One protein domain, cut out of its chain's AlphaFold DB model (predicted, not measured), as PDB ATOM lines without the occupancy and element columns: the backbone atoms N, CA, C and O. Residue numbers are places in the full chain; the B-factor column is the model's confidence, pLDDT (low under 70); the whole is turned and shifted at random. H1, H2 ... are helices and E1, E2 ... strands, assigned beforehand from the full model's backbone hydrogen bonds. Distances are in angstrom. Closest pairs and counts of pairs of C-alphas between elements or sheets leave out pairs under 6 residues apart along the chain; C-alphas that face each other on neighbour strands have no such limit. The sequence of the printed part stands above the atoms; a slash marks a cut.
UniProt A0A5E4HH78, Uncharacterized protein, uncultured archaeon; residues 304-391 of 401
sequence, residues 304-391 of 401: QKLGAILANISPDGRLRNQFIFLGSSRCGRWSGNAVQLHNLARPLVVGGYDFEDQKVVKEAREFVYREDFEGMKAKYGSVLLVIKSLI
ATOM      1  N   GLN A 304      13.381  27.528 -50.710       93.00
ATOM      2  CA  GLN A 304      11.924  27.312 -50.721       93.00
ATOM      3  C   GLN A 304      11.410  26.784 -49.380       93.00
ATOM      4  O   GLN A 304      10.256  26.991 -49.019       93.00
ATOM      5  N   LYS A 305      12.291  26.146 -48.607       94.06
ATOM      6  CA  LYS A 305      12.007  25.671 -47.257       94.06
ATOM      7  C   LYS A 305      11.625  26.814 -46.305       94.06
ATOM      8  O   LYS A 305      10.789  26.606 -45.438       94.06
ATOM      9  N   LEU A 306      12.186  28.013 -46.496       96.88
ATOM     10  CA  LEU A 306      11.793  29.214 -45.748       96.88
ATOM     11  C   LEU A 306      10.377  29.656 -46.123       96.88
ATOM     12  O   LEU A 306       9.591  29.963 -45.239       96.88
ATOM     13  N   GLY A 307      10.023  29.606 -47.411       96.31
ATOM     14  CA  GLY A 307       8.652  29.851 -47.867       96.31
ATOM     15  C   GLY A 307       7.653  28.866 -47.252       96.31
ATOM     16  O   GLY A 307       6.622  29.284 -46.737       96.31
ATOM     17  N   ALA A 308       8.002  27.575 -47.211       95.94
ATOM     18  CA  ALA A 308       7.190  26.556 -46.541       95.94
ATOM     19  C   ALA A 308       7.037  26.831 -45.035       95.94
ATOM     20  O   ALA A 308       5.937  26.702 -44.505       95.94
ATOM     21  N   ILE A 309       8.109  27.253 -44.351       97.12
ATOM     22  CA  ILE A 309       8.041  27.680 -42.944       97.12
ATOM     23  C   ILE A 309       7.059  28.846 -42.796       97.12
ATOM     24  O   ILE A 309       6.142  28.744 -41.993       97.12
ATOM     25  N   LEU A 310       7.198  29.910 -43.591       97.44
ATOM     26  CA  LEU A 310       6.323  31.086 -43.514       97.44
ATOM     27  C   LEU A 310       4.847  30.743 -43.734       97.44
ATOM     28  O   LEU A 310       4.001  31.263 -43.012       97.44
ATOM     29  N   ALA A 311       4.547  29.849 -44.677       96.44
ATOM     30  CA  ALA A 311       3.182  29.397 -44.945       96.44
ATOM     31  C   ALA A 311       2.587  28.553 -43.800       96.44
ATOM     32  O   ALA A 311       1.375  28.550 -43.603       96.44
ATOM     33  N   ASN A 312       3.433  27.854 -43.033       97.06
ATOM     34  CA  ASN A 312       3.014  26.916 -41.986       97.06
ATOM     35  C   ASN A 312       3.087  27.485 -40.563       97.06
ATOM     36  O   ASN A 312       2.645  26.825 -39.621       97.06
ATOM     37  N   ILE A 313       3.643  28.685 -40.371       96.31
ATOM     38  CA  ILE A 313       3.647  29.352 -39.065       96.31
ATOM     39  C   ILE A 313       2.203  29.691 -38.690       96.31
ATOM     40  O   ILE A 313       1.512  30.411 -39.407       96.31
ATOM     41  N   SER A 314       1.751  29.167 -37.556       95.00
ATOM     42  CA  SER A 314       0.466  29.523 -36.965       95.00
ATOM     43  C   SER A 314       0.443  30.976 -36.479       95.00
ATOM     44  O   SER A 314       1.508  31.563 -36.266       95.00
ATOM     45  N   PRO A 315      -0.747  31.576 -36.276       91.12
ATOM     46  CA  PRO A 315      -0.874  32.984 -35.879       91.12
ATOM     47  C   PRO A 315      -0.076  33.381 -34.627       91.12
ATOM     48  O   PRO A 315       0.373  34.516 -34.519       91.12
ATOM     49  N   ASP A 316       0.153  32.439 -33.714       93.00
ATOM     50  CA  ASP A 316       0.944  32.599 -32.490       93.00
ATOM     51  C   ASP A 316       2.456  32.342 -32.676       93.00
ATOM     52  O   ASP A 316       3.195  32.193 -31.705       93.00
ATOM     53  N   GLY A 317       2.937  32.259 -33.920       94.62
ATOM     54  CA  GLY A 317       4.362  32.139 -34.234       94.62
ATOM     55  C   GLY A 317       4.931  30.720 -34.145       94.62
ATOM     56  O   GLY A 317       6.153  30.561 -34.088       94.62
ATOM     57  N   ARG A 318       4.090  29.677 -34.126       95.88
ATOM     58  CA  ARG A 318       4.541  28.284 -33.941       95.88
ATOM     59  C   ARG A 318       4.281  27.409 -35.163       95.88
ATOM     60  O   ARG A 318       3.244  27.516 -35.806       95.88
ATOM     61  N   LEU A 319       5.196  26.488 -35.450       96.00
ATOM     62  CA  LEU A 319       4.986  25.408 -36.417       96.00
ATOM     63  C   LEU A 319       4.349  24.208 -35.719       96.00
ATOM     64  O   LEU A 319       4.991  23.585 -34.871       96.00
ATOM     65  N   ARG A 320       3.116  23.867 -36.096       96.25
ATOM     66  CA  ARG A 320       2.357  22.729 -35.551       96.25
ATOM     67  C   ARG A 320       2.248  21.580 -36.534       96.25
ATOM     68  O   ARG A 320       2.395  21.777 -37.736       96.25
ATOM     69  N   ASN A 321       1.959  20.392 -36.014       95.69
ATOM     70  CA  ASN A 321       1.689  19.198 -36.818       95.69
ATOM     71  C   ASN A 321       2.805  18.837 -37.825       95.69
ATOM     72  O   ASN A 321       2.541  18.567 -38.997       95.69
ATOM     73  N   GLN A 322       4.066  18.892 -37.381       95.31
ATOM     74  CA  GLN A 322       5.258  18.697 -38.222       95.31
ATOM     75  C   GLN A 322       5.813  17.266 -38.189       95.31
ATOM     76  O   GLN A 322       6.703  16.945 -38.984       95.31
ATOM     77  N   PHE A 323       5.313  16.412 -37.298       95.62
ATOM     78  CA  PHE A 323       5.763  15.031 -37.132       95.62
ATOM     79  C   PHE A 323       4.615  14.053 -37.353       95.62
ATOM     80  O   PHE A 323       3.454  14.386 -37.136       95.62
ATOM     81  N   ILE A 324       4.953  12.857 -37.830       95.31
ATOM     82  CA  ILE A 324       3.992  11.785 -38.077       95.31
ATOM     83  C   ILE A 324       4.477  10.531 -37.357       95.31
ATOM     84  O   ILE A 324       5.460   9.902 -37.780       95.31
ATOM     85  N   PHE A 325       3.755  10.135 -36.311       95.94
ATOM     86  CA  PHE A 325       3.937   8.847 -35.650       95.94
ATOM     87  C   PHE A 325       3.786   7.679 -36.642       95.94
ATOM     88  O   PHE A 325       2.839   7.628 -37.433       95.94
ATOM     89  N   LEU A 326       4.757   6.755 -36.622       95.06
ATOM     90  CA  LEU A 326       4.883   5.625 -37.562       95.06
ATOM     91  C   LEU A 326       4.757   6.021 -39.046       95.06
ATOM     92  O   LEU A 326       4.341   5.222 -39.885       95.06
ATOM     93  N   GLY A 327       5.131   7.255 -39.398       92.88
ATOM     94  CA  GLY A 327       5.020   7.751 -40.769       92.88
ATOM     95  C   GLY A 327       5.877   6.980 -41.784       92.88
ATOM     96  O   GLY A 327       5.557   6.971 -42.971       92.88
ATOM     97  N   SER A 328       6.934   6.289 -41.338       92.50
ATOM     98  CA  SER A 328       7.632   5.259 -42.115       92.50
ATOM     99  C   SER A 328       7.241   3.865 -41.615       92.50
ATOM    100  O   SER A 328       8.003   3.201 -40.907       92.50
ATOM    101  N   SER A 329       6.037   3.432 -41.990       90.38
ATOM    102  CA  SER A 329       5.358   2.261 -41.419       90.38
ATOM    103  C   SER A 329       6.188   0.971 -41.456       90.38
ATOM    104  O   SER A 329       6.232   0.246 -40.473       90.38
ATOM    105  N   ARG A 330       6.962   0.732 -42.523       90.56
ATOM    106  CA  ARG A 330       7.808  -0.474 -42.663       90.56
ATOM    107  C   ARG A 330       8.964  -0.595 -41.664       90.56
ATOM    108  O   ARG A 330       9.493  -1.686 -41.497       90.56
ATOM    109  N   CYS A 331       9.429   0.509 -41.078       92.25
ATOM    110  CA  CYS A 331      10.545   0.491 -40.121       92.25
ATOM    111  C   CYS A 331      10.202   1.133 -38.774       92.25
ATOM    112  O   CYS A 331      11.093   1.337 -37.952       92.25
ATOM    113  N   GLY A 332       8.935   1.500 -38.569       88.38
ATOM    114  CA  GLY A 332       8.446   2.103 -37.331       88.38
ATOM    115  C   GLY A 332       8.996   3.499 -37.020       88.38
ATOM    116  O   GLY A 332       8.804   4.013 -35.922       88.38
ATOM    117  N   ARG A 333       9.694   4.152 -37.960       93.25
ATOM    118  CA  ARG A 333      10.243   5.495 -37.729       93.25
ATOM    119  C   ARG A 333       9.168   6.562 -37.873       93.25
ATOM    120  O   ARG A 333       8.303   6.490 -38.750       93.25
ATOM    121  N   TRP A 334       9.305   7.609 -37.070       94.50
ATOM    122  CA  TRP A 334       8.573   8.850 -37.276       94.50
ATOM    123  C   TRP A 334       9.024   9.496 -38.588       94.50
ATOM    124  O   TRP A 334      10.192   9.397 -38.979       94.50
ATOM    125  N   SER A 335       8.109  10.176 -39.270       94.38
ATOM    126  CA  SER A 335       8.435  10.980 -40.450       94.38
ATOM    127  C   SER A 335       8.101  12.455 -40.214       94.38
ATOM    128  O   SER A 335       7.583  12.829 -39.164       94.38
ATOM    129  N   GLY A 336       8.499  13.310 -41.157       93.00
ATOM    130  CA  GLY A 336       8.156  14.729 -41.127       93.00
ATOM    131  C   GLY A 336       6.936  15.015 -42.000       93.00
ATOM    132  O   GLY A 336       6.784  14.404 -43.057       93.00
ATOM    133  N   ASN A 337       6.131  15.986 -41.588       91.69
ATOM    134  CA  ASN A 337       5.021  16.555 -42.348       91.69
ATOM    135  C   ASN A 337       5.322  18.010 -42.736       91.69
ATOM    136  O   ASN A 337       6.232  18.603 -42.160       91.69
ATOM    137  N   ALA A 338       4.563  18.578 -43.676       91.06
ATOM    138  CA  ALA A 338       4.627  19.986 -44.074       91.06
ATOM    139  C   ALA A 338       6.062  20.478 -44.358       91.06
ATOM    140  O   ALA A 338       6.631  20.186 -45.413       91.06
ATOM    141  N   VAL A 339       6.708  21.161 -43.404       93.31
ATOM    142  CA  VAL A 339       8.094  21.628 -43.553       93.31
ATOM    143  C   VAL A 339       9.082  20.456 -43.586       93.31
ATOM    144  O   VAL A 339      10.156  20.595 -44.149       93.31
ATOM    145  N   GLN A 340       8.765  19.277 -43.054       92.06
ATOM    146  CA  GLN A 340       9.667  18.120 -42.944       92.06
ATOM    147  C   GLN A 340      10.989  18.463 -42.241       92.06
ATOM    148  O   GLN A 340      12.068  18.476 -42.846       92.06
ATOM    149  N   LEU A 341      10.902  18.713 -40.936       92.25
ATOM    150  CA  LEU A 341      12.018  19.177 -40.105       92.25
ATOM    151  C   LEU A 341      13.223  18.215 -40.070       92.25
ATOM    152  O   LEU A 341      14.363  18.656 -39.938       92.25
ATOM    153  N   HIS A 342      13.009  16.913 -40.286       91.50
ATOM    154  CA  HIS A 342      14.091  15.921 -40.389       91.50
ATOM    155  C   HIS A 342      15.051  16.164 -41.568       91.50
ATOM    156  O   HIS A 342      16.171  15.661 -41.560       91.50
ATOM    157  N   ASN A 343      14.626  16.927 -42.581       91.81
ATOM    158  CA  ASN A 343      15.389  17.180 -43.803       91.81
ATOM    159  C   ASN A 343      15.842  18.649 -43.927       91.81
ATOM    160  O   ASN A 343      15.949  19.196 -45.027       91.81
ATOM    161  N   LEU A 344      16.080  19.327 -42.800       92.06
ATOM    162  CA  LEU A 344      16.712  20.646 -42.815       92.06
ATOM    163  C   LEU A 344      18.193  20.527 -43.184       92.06
ATOM    164  O   LEU A 344      18.917  19.672 -42.657       92.06
ATOM    165  N   ALA A 345      18.647  21.421 -44.067       91.69
ATOM    166  CA  ALA A 345      20.031  21.456 -44.521       91.69
ATOM    167  C   ALA A 345      20.995  21.517 -43.328       91.69
ATOM    168  O   ALA A 345      20.735  22.203 -42.339       91.69
ATOM    169  N   ARG A 346      22.085  20.749 -43.409       92.06
ATOM    170  CA  ARG A 346      23.191  20.852 -42.455       92.06
ATOM    171  C   ARG A 346      23.974  22.146 -42.714       92.06
ATOM    172  O   ARG A 346      24.006  22.572 -43.875       92.06
ATOM    173  N   PRO A 347      24.591  22.734 -41.675       92.62
ATOM    174  CA  PRO A 347      25.563  23.805 -41.851       92.62
ATOM    175  C   PRO A 347      26.662  23.407 -42.844       92.62
ATOM    176  O   PRO A 347      26.975  22.225 -43.001       92.62
ATOM    177  N   LEU A 348      27.188  24.391 -43.569       92.38
ATOM    178  CA  LEU A 348      28.241  24.216 -44.565       92.38
ATOM    179  C   LEU A 348      29.427  25.114 -44.213       92.38
ATOM    180  O   LEU A 348      29.254  26.142 -43.567       92.38
ATOM    181  N   VAL A 349      30.606  24.787 -44.737       94.25
ATOM    182  CA  VAL A 349      31.696  25.763 -44.834       94.25
ATOM    183  C   VAL A 349      31.418  26.668 -46.034       94.25
ATOM    184  O   VAL A 349      31.257  26.176 -47.155       94.25
ATOM    185  N   VAL A 350      31.338  27.979 -45.812       92.12
ATOM    186  CA  VAL A 350      31.026  28.980 -46.847       92.12
ATOM    187  C   VAL A 350      32.044  30.112 -46.761       92.12
ATOM    188  O   VAL A 350      32.233  30.693 -45.697       92.12
ATOM    189  N   GLY A 351      32.741  30.404 -47.862       89.94
ATOM    190  CA  GLY A 351      33.758  31.464 -47.895       89.94
ATOM    191  C   GLY A 351      34.937  31.246 -46.933       89.94
ATOM    192  O   GLY A 351      35.553  32.213 -46.507       89.94
ATOM    193  N   GLY A 352      35.219  29.996 -46.546       94.00
ATOM    194  CA  GLY A 352      36.246  29.661 -45.548       94.00
ATOM    195  C   GLY A 352      35.770  29.709 -44.091       94.00
ATOM    196  O   GLY A 352      36.553  29.400 -43.199       94.00
ATOM    197  N   TYR A 353      34.499  30.036 -43.842       96.56
ATOM    198  CA  TYR A 353      33.909  30.075 -42.505       96.56
ATOM    199  C   TYR A 353      33.052  28.839 -42.252       96.56
ATOM    200  O   TYR A 353      32.209  28.487 -43.080       96.56
ATOM    201  N   ASP A 354      33.251  28.195 -41.104       96.38
ATOM    202  CA  ASP A 354      32.472  27.032 -40.688       96.38
ATOM    203  C   ASP A 354      31.194  27.460 -39.952       96.38
ATOM    204  O   ASP A 354      31.253  28.073 -38.887       96.38
ATOM    205  N   PHE A 355      30.027  27.132 -40.512       96.12
ATOM    206  CA  PHE A 355      28.729  27.427 -39.896       96.12
ATOM    207  C   PHE A 355      28.329  26.438 -38.788       96.12
ATOM    208  O   PHE A 355      27.213  26.527 -38.272       96.12
ATOM    209  N   GLU A 356      29.206  25.511 -38.399       95.31
ATOM    210  CA  GLU A 356      29.107  24.843 -37.097       95.31
ATOM    211  C   GLU A 356      29.662  25.709 -35.946       95.31
ATOM    212  O   GLU A 356      29.261  25.516 -34.795       95.31
ATOM    213  N   ASP A 357      30.492  26.725 -36.229       96.12
ATOM    214  CA  ASP A 357      30.950  27.687 -35.218       96.12
ATOM    215  C   ASP A 357      29.832  28.680 -34.856       96.12
ATOM    216  O   ASP A 357      29.363  29.488 -35.665       96.12
ATOM    217  N   GLN A 358      29.435  28.673 -33.582       94.00
ATOM    218  CA  GLN A 358      28.413  29.576 -33.056       94.00
ATOM    219  C   GLN A 358      28.749  31.062 -33.237       94.00
ATOM    220  O   GLN A 358      27.824  31.867 -33.351       94.00
ATOM    221  N   LYS A 359      30.027  31.461 -33.249       96.75
ATOM    222  CA  LYS A 359      30.427  32.859 -33.474       96.75
ATOM    223  C   LYS A 359      30.120  33.287 -34.905       96.75
ATOM    224  O   LYS A 359      29.498  34.331 -35.096       96.75
ATOM    225  N   VAL A 360      30.473  32.443 -35.878       97.25
ATOM    226  CA  VAL A 360      30.161  32.650 -37.301       97.25
ATOM    227  C   VAL A 360      28.651  32.717 -37.500       97.25
ATOM    228  O   VAL A 360      28.147  33.638 -38.136       97.25
ATOM    229  N   VAL A 361      27.907  31.787 -36.893       97.00
ATOM    230  CA  VAL A 361      26.441  31.774 -36.964       97.00
ATOM    231  C   VAL A 361      25.841  33.055 -36.388       97.00
ATOM    232  O   VAL A 361      24.989  33.661 -37.035       97.00
ATOM    233  N   LYS A 362      26.273  33.496 -35.199       96.56
ATOM    234  CA  LYS A 362      25.780  34.736 -34.571       96.56
ATOM    235  C   LYS A 362      26.039  35.951 -35.454       96.56
ATOM    236  O   LYS A 362      25.128  36.738 -35.675       96.56
ATOM    237  N   GLU A 363      27.240  36.074 -36.004       97.81
ATOM    238  CA  GLU A 363      27.571  37.183 -36.895       97.81
ATOM    239  C   GLU A 363      26.757  37.142 -38.198       97.81
ATOM    240  O   GLU A 363      26.203  38.151 -38.624       97.81
ATOM    241  N   ALA A 364      26.619  35.972 -38.821       97.69
ATOM    242  CA  ALA A 364      25.821  35.813 -40.033       97.69
ATOM    243  C   ALA A 364      24.328  36.122 -39.806       97.69
ATOM    244  O   ALA A 364      23.676  36.680 -40.690       97.69
ATOM    245  N   ARG A 365      23.790  35.820 -38.616       97.69
ATOM    246  CA  ARG A 365      22.429  36.217 -38.217       97.69
ATOM    247  C   ARG A 365      22.264  37.732 -38.147       97.69
ATOM    248  O   ARG A 365      21.227  38.234 -38.567       97.69
ATOM    249  N   GLU A 366      23.267  38.463 -37.667       98.00
ATOM    250  CA  GLU A 366      23.220  39.931 -37.608       98.00
ATOM    251  C   GLU A 366      23.071  40.561 -38.993       98.00
ATOM    252  O   GLU A 366      22.266  41.478 -39.166       98.00
ATOM    253  N   PHE A 367      23.773  40.031 -40.001       98.25
ATOM    254  CA  PHE A 367      23.582  40.463 -41.389       98.25
ATOM    255  C   PHE A 367      22.136  40.262 -41.852       98.25
ATOM    256  O   PHE A 367      21.570  41.147 -42.487       98.25
ATOM    257  N   VAL A 368      21.506  39.137 -41.496       98.12
ATOM    258  CA  VAL A 368      20.088  38.896 -41.811       98.12
ATOM    259  C   VAL A 368      19.183  39.887 -41.084       98.12
ATOM    260  O   VAL A 368      18.293  40.462 -41.707       98.12
ATOM    261  N   TYR A 369      19.390  40.121 -39.785       97.94
ATOM    262  CA  TYR A 369      18.561  41.060 -39.026       97.94
ATOM    263  C   TYR A 369      18.642  42.488 -39.570       97.94
ATOM    264  O   TYR A 369      17.628  43.190 -39.558       97.94
ATOM    265  N   ARG A 370      19.807  42.896 -40.082       97.75
ATOM    266  CA  ARG A 370      20.027  44.198 -40.731       97.75
ATOM    267  C   ARG A 370      19.649  44.216 -42.216       97.75
ATOM    268  O   ARG A 370      19.700  45.276 -42.823       97.75
ATOM    269  N   GLU A 371      19.287  43.065 -42.786       97.38
ATOM    270  CA  GLU A 371      19.093  42.857 -44.230       97.38
ATOM    271  C   GLU A 371      20.297  43.317 -45.078       97.38
ATOM    272  O   GLU A 371      20.158  43.721 -46.232       97.38
ATOM    273  N   ASP A 372      21.502  43.216 -44.511       98.06
ATOM    274  CA  ASP A 372      22.751  43.628 -45.146       98.06
ATOM    275  C   ASP A 372      23.243  42.549 -46.122       98.06
ATOM    276  O   ASP A 372      24.109  41.713 -45.839       98.06
ATOM    277  N   PHE A 373      22.609  42.547 -47.293       97.94
ATOM    278  CA  PHE A 373      22.896  41.623 -48.384       97.94
ATOM    279  C   PHE A 373      24.316  41.790 -48.930       97.94
ATOM    280  O   PHE A 373      25.007  40.791 -49.141       97.94
ATOM    281  N   GLU A 374      24.756  43.033 -49.147       98.00
ATOM    282  CA  GLU A 374      26.075  43.313 -49.722       98.00
ATOM    283  C   GLU A 374      27.191  42.934 -48.754       98.00
ATOM    284  O   GLU A 374      28.142  42.267 -49.158       98.00
ATOM    285  N   GLY A 375      27.053  43.271 -47.467       97.88
ATOM    286  CA  GLY A 375      28.018  42.885 -46.442       97.88
ATOM    287  C   GLY A 375      28.136  41.368 -46.303       97.88
ATOM    288  O   GLY A 375      29.247  40.831 -46.270       97.88
ATOM    289  N   MET A 376      27.009  40.648 -46.323       97.94
ATOM    290  CA  MET A 376      27.018  39.182 -46.299       97.94
ATOM    291  C   MET A 376      27.697  38.593 -47.545       97.94
ATOM    292  O   MET A 376      28.499  37.661 -47.424       97.94
ATOM    293  N   LYS A 377      27.401  39.125 -48.738       96.81
ATOM    294  CA  LYS A 377      27.999  38.676 -50.004       96.81
ATOM    295  C   LYS A 377      29.502  38.943 -50.035       96.81
ATOM    296  O   LYS A 377      30.261  38.046 -50.384       96.81
ATOM    297  N   ALA A 378      29.935  40.129 -49.610       97.31
ATOM    298  CA  ALA A 378      31.343  40.507 -49.560       97.31
ATOM    299  C   ALA A 378      32.148  39.632 -48.587       97.31
ATOM    300  O   ALA A 378      33.260  39.221 -48.910       97.31
ATOM    301  N   LYS A 379      31.583  39.309 -47.417       97.38
ATOM    302  CA  LYS A 379      32.276  38.508 -46.398       97.38
ATOM    303  C   LYS A 379      32.318  37.014 -46.717       97.38
ATOM    304  O   LYS A 379      33.363  36.390 -46.555       97.38
ATOM    305  N   TYR A 380      31.190  36.429 -47.127       96.06
ATOM    306  CA  TYR A 380      31.044  34.971 -47.248       96.06
ATOM    307  C   TYR A 380      31.007  34.465 -48.698       96.06
ATOM    308  O   TYR A 380      31.020  33.256 -48.932       96.06
ATOM    309  N   GLY A 381      30.925  35.353 -49.688       93.12
ATOM    310  CA  GLY A 381      30.887  35.023 -51.116       93.12
ATOM    311  C   GLY A 381      29.509  34.607 -51.642       93.12
ATOM    312  O   GLY A 381      29.120  35.046 -52.720       93.12
ATOM    313  N   SER A 382      28.735  33.810 -50.891       93.50
ATOM    314  CA  SER A 382      27.389  33.370 -51.306       93.50
ATOM    315  C   SER A 382      26.342  33.527 -50.206       93.50
ATOM    316  O   SER A 382      26.279  32.750 -49.252       93.50
ATOM    317  N   VAL A 383      25.434  34.483 -50.406       95.88
ATOM    318  CA  VAL A 383      24.269  34.709 -49.534       95.88
ATOM    319  C   VAL A 383      23.368  33.469 -49.482       95.88
ATOM    320  O   VAL A 383      22.880  33.091 -48.417       95.88
ATOM    321  N   LEU A 384      23.174  32.775 -50.609       94.44
ATOM    322  CA  LEU A 384      22.270  31.625 -50.679       94.44
ATOM    323  C   LEU A 384      22.794  30.423 -49.873       94.44
ATOM    324  O   LEU A 384      22.007  29.721 -49.229       94.44
ATOM    325  N   LEU A 385      24.111  30.188 -49.884       93.88
ATOM    326  CA  LEU A 385      24.741  29.136 -49.083       93.88
ATOM    327  C   LEU A 385      24.779  29.484 -47.590       93.88
ATOM    328  O   LEU A 385      24.555  28.596 -46.763       93.88
ATOM    329  N   VAL A 386      24.985  30.759 -47.242       96.38
ATOM    330  CA  VAL A 386      24.878  31.240 -45.854       96.38
ATOM    331  C   VAL A 386      23.464  31.016 -45.322       96.38
ATOM    332  O   VAL A 386      23.284  30.336 -44.315       96.38
ATOM    333  N   ILE A 387      22.436  31.473 -46.042       96.31
ATOM    334  CA  ILE A 387      21.027  31.293 -45.656       96.31
ATOM    335  C   ILE A 387      20.673  29.811 -45.494       96.31
ATOM    336  O   ILE A 387      20.009  29.425 -44.531       96.31
ATOM    337  N   LYS A 388      21.142  28.958 -46.412       94.81
ATOM    338  CA  LYS A 388      20.964  27.505 -46.305       94.81
ATOM    339  C   LYS A 388      21.581  26.950 -45.017       94.81
ATOM    340  O   LYS A 388      20.982  26.065 -44.410       94.81
ATOM    341  N   SER A 389      22.741  27.459 -44.612       95.62
ATOM    342  CA  SER A 389      23.437  27.041 -43.389       95.62
ATOM    343  C   SER A 389      22.759  27.573 -42.123       95.62
ATOM    344  O   SER A 389      22.761  26.906 -41.093       95.62
ATOM    345  N   LEU A 390      22.092  28.725 -42.216       96.56
ATOM    346  CA  LEU A 390      21.354  29.348 -41.118       96.56
ATOM    347  C   LEU A 390      19.947  28.776 -40.893       96.56
ATOM    348  O   LEU A 390      19.330  29.096 -39.878       96.56
ATOM    349  N   ILE A 391      19.419  27.928 -41.783       95.19
ATOM    350  CA  ILE A 391      18.009  27.499 -41.734       95.19
ATOM    351  C   ILE A 391      17.598  26.828 -40.414       95.19
ATOM    352  O   ILE A 391      16.448  26.919 -40.005       95.19
TER     353      ILE A 391
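AT A GLANCE: This is residues 304 to 391 of the 401 residues of an uncharacterized protein of uncultured archaeon (UniProt A0A5E4HH78). The model shows two lobes at opposite ends of its longest axis, one a small cluster of three helices, with H2 and H3 as a helical hairpin and H4 set steeply to both, the other a two-strand hairpin of E1 and E2. H1 lies between them, near the end of H4, and a long link, residues 337 to 357, runs from the strand hairpin to the helix cluster. The printed part has 88 residues with four named helices and two named strands, in the order H1, E1, E2, H2, H3, H4; the sheet, in the order E1 - E2, is antiparallel, and the class is mixed, helices and strands. The whole is loose, with a radius of gyration of the C-alphas of 15.9 A and spans of 46 by 31 by 20 A.

HOW THE PARTS SIT: E1, residues 323 to 328, and E2, residues 333 to 336, form an antiparallel hairpin, with 132 degrees between their directions. N 324 and O 335 are within hydrogen-bond range at 2.9 A, as are N 328 and O 333 at 2.9 A. H1, residues 304 to 312, is apart from E2. H1 and H4, residues 383 to 391, are close but not clearly touching, their closest C-alphas, of Leu 306 and Ile 391, being 7.6 A apart; they run the same way at a steep tilt of 45 degrees. H2, residues 358 to 369, touches H4 with residues 361 to 365 alone, at a steep tilt of 66 degrees, opposite ways; their closest C-alphas are those of Val 361 and Leu 390, 7.0 A apart. H2 also touches H3, residues 373 to 380, with residues 364 to 367 alone. These two make a helical hairpin at a shallow tilt of 19 degrees, opposite ways, with the C-alphas of Phe 367 and Met 376 closest at 6.1 A. H3 and H4 touch only at the corner by their link, about perpendicular at 84 degrees; their closest C-alphas, of Lys 377 and Val 383, are 5.5 A apart. In H1, H2, H3 and H4 every O i to N i+4 pair is within hydrogen-bond range.

IN THESE COORDINATES: E1 is 11.1 A from first to last C-alpha and E2 10.1 A. H1 begins at C-alpha 304, at (11.924, 27.312, -50.721), and is 12.5 A long. H2, the longest helix, is 16.3 A long and begins at C-alpha 358, at (28.413, 29.576, -33.056). H3 is 10.6 A long, and H4, 12.3 A long, ends at C-alpha 391, at (18.009, 27.499, -41.734).

THE WHOLE: The two C-alphas farthest apart, those of Arg 330 and Gly 375, are 48.0 A apart. The link from E2 to H2 is long, with 21 residues, and within it residues 349 to 350 pair with residues 353 to 354, antiparallel. The printed part has no cut, its mean pLDDT is 95.0, and no printed residue is under 70.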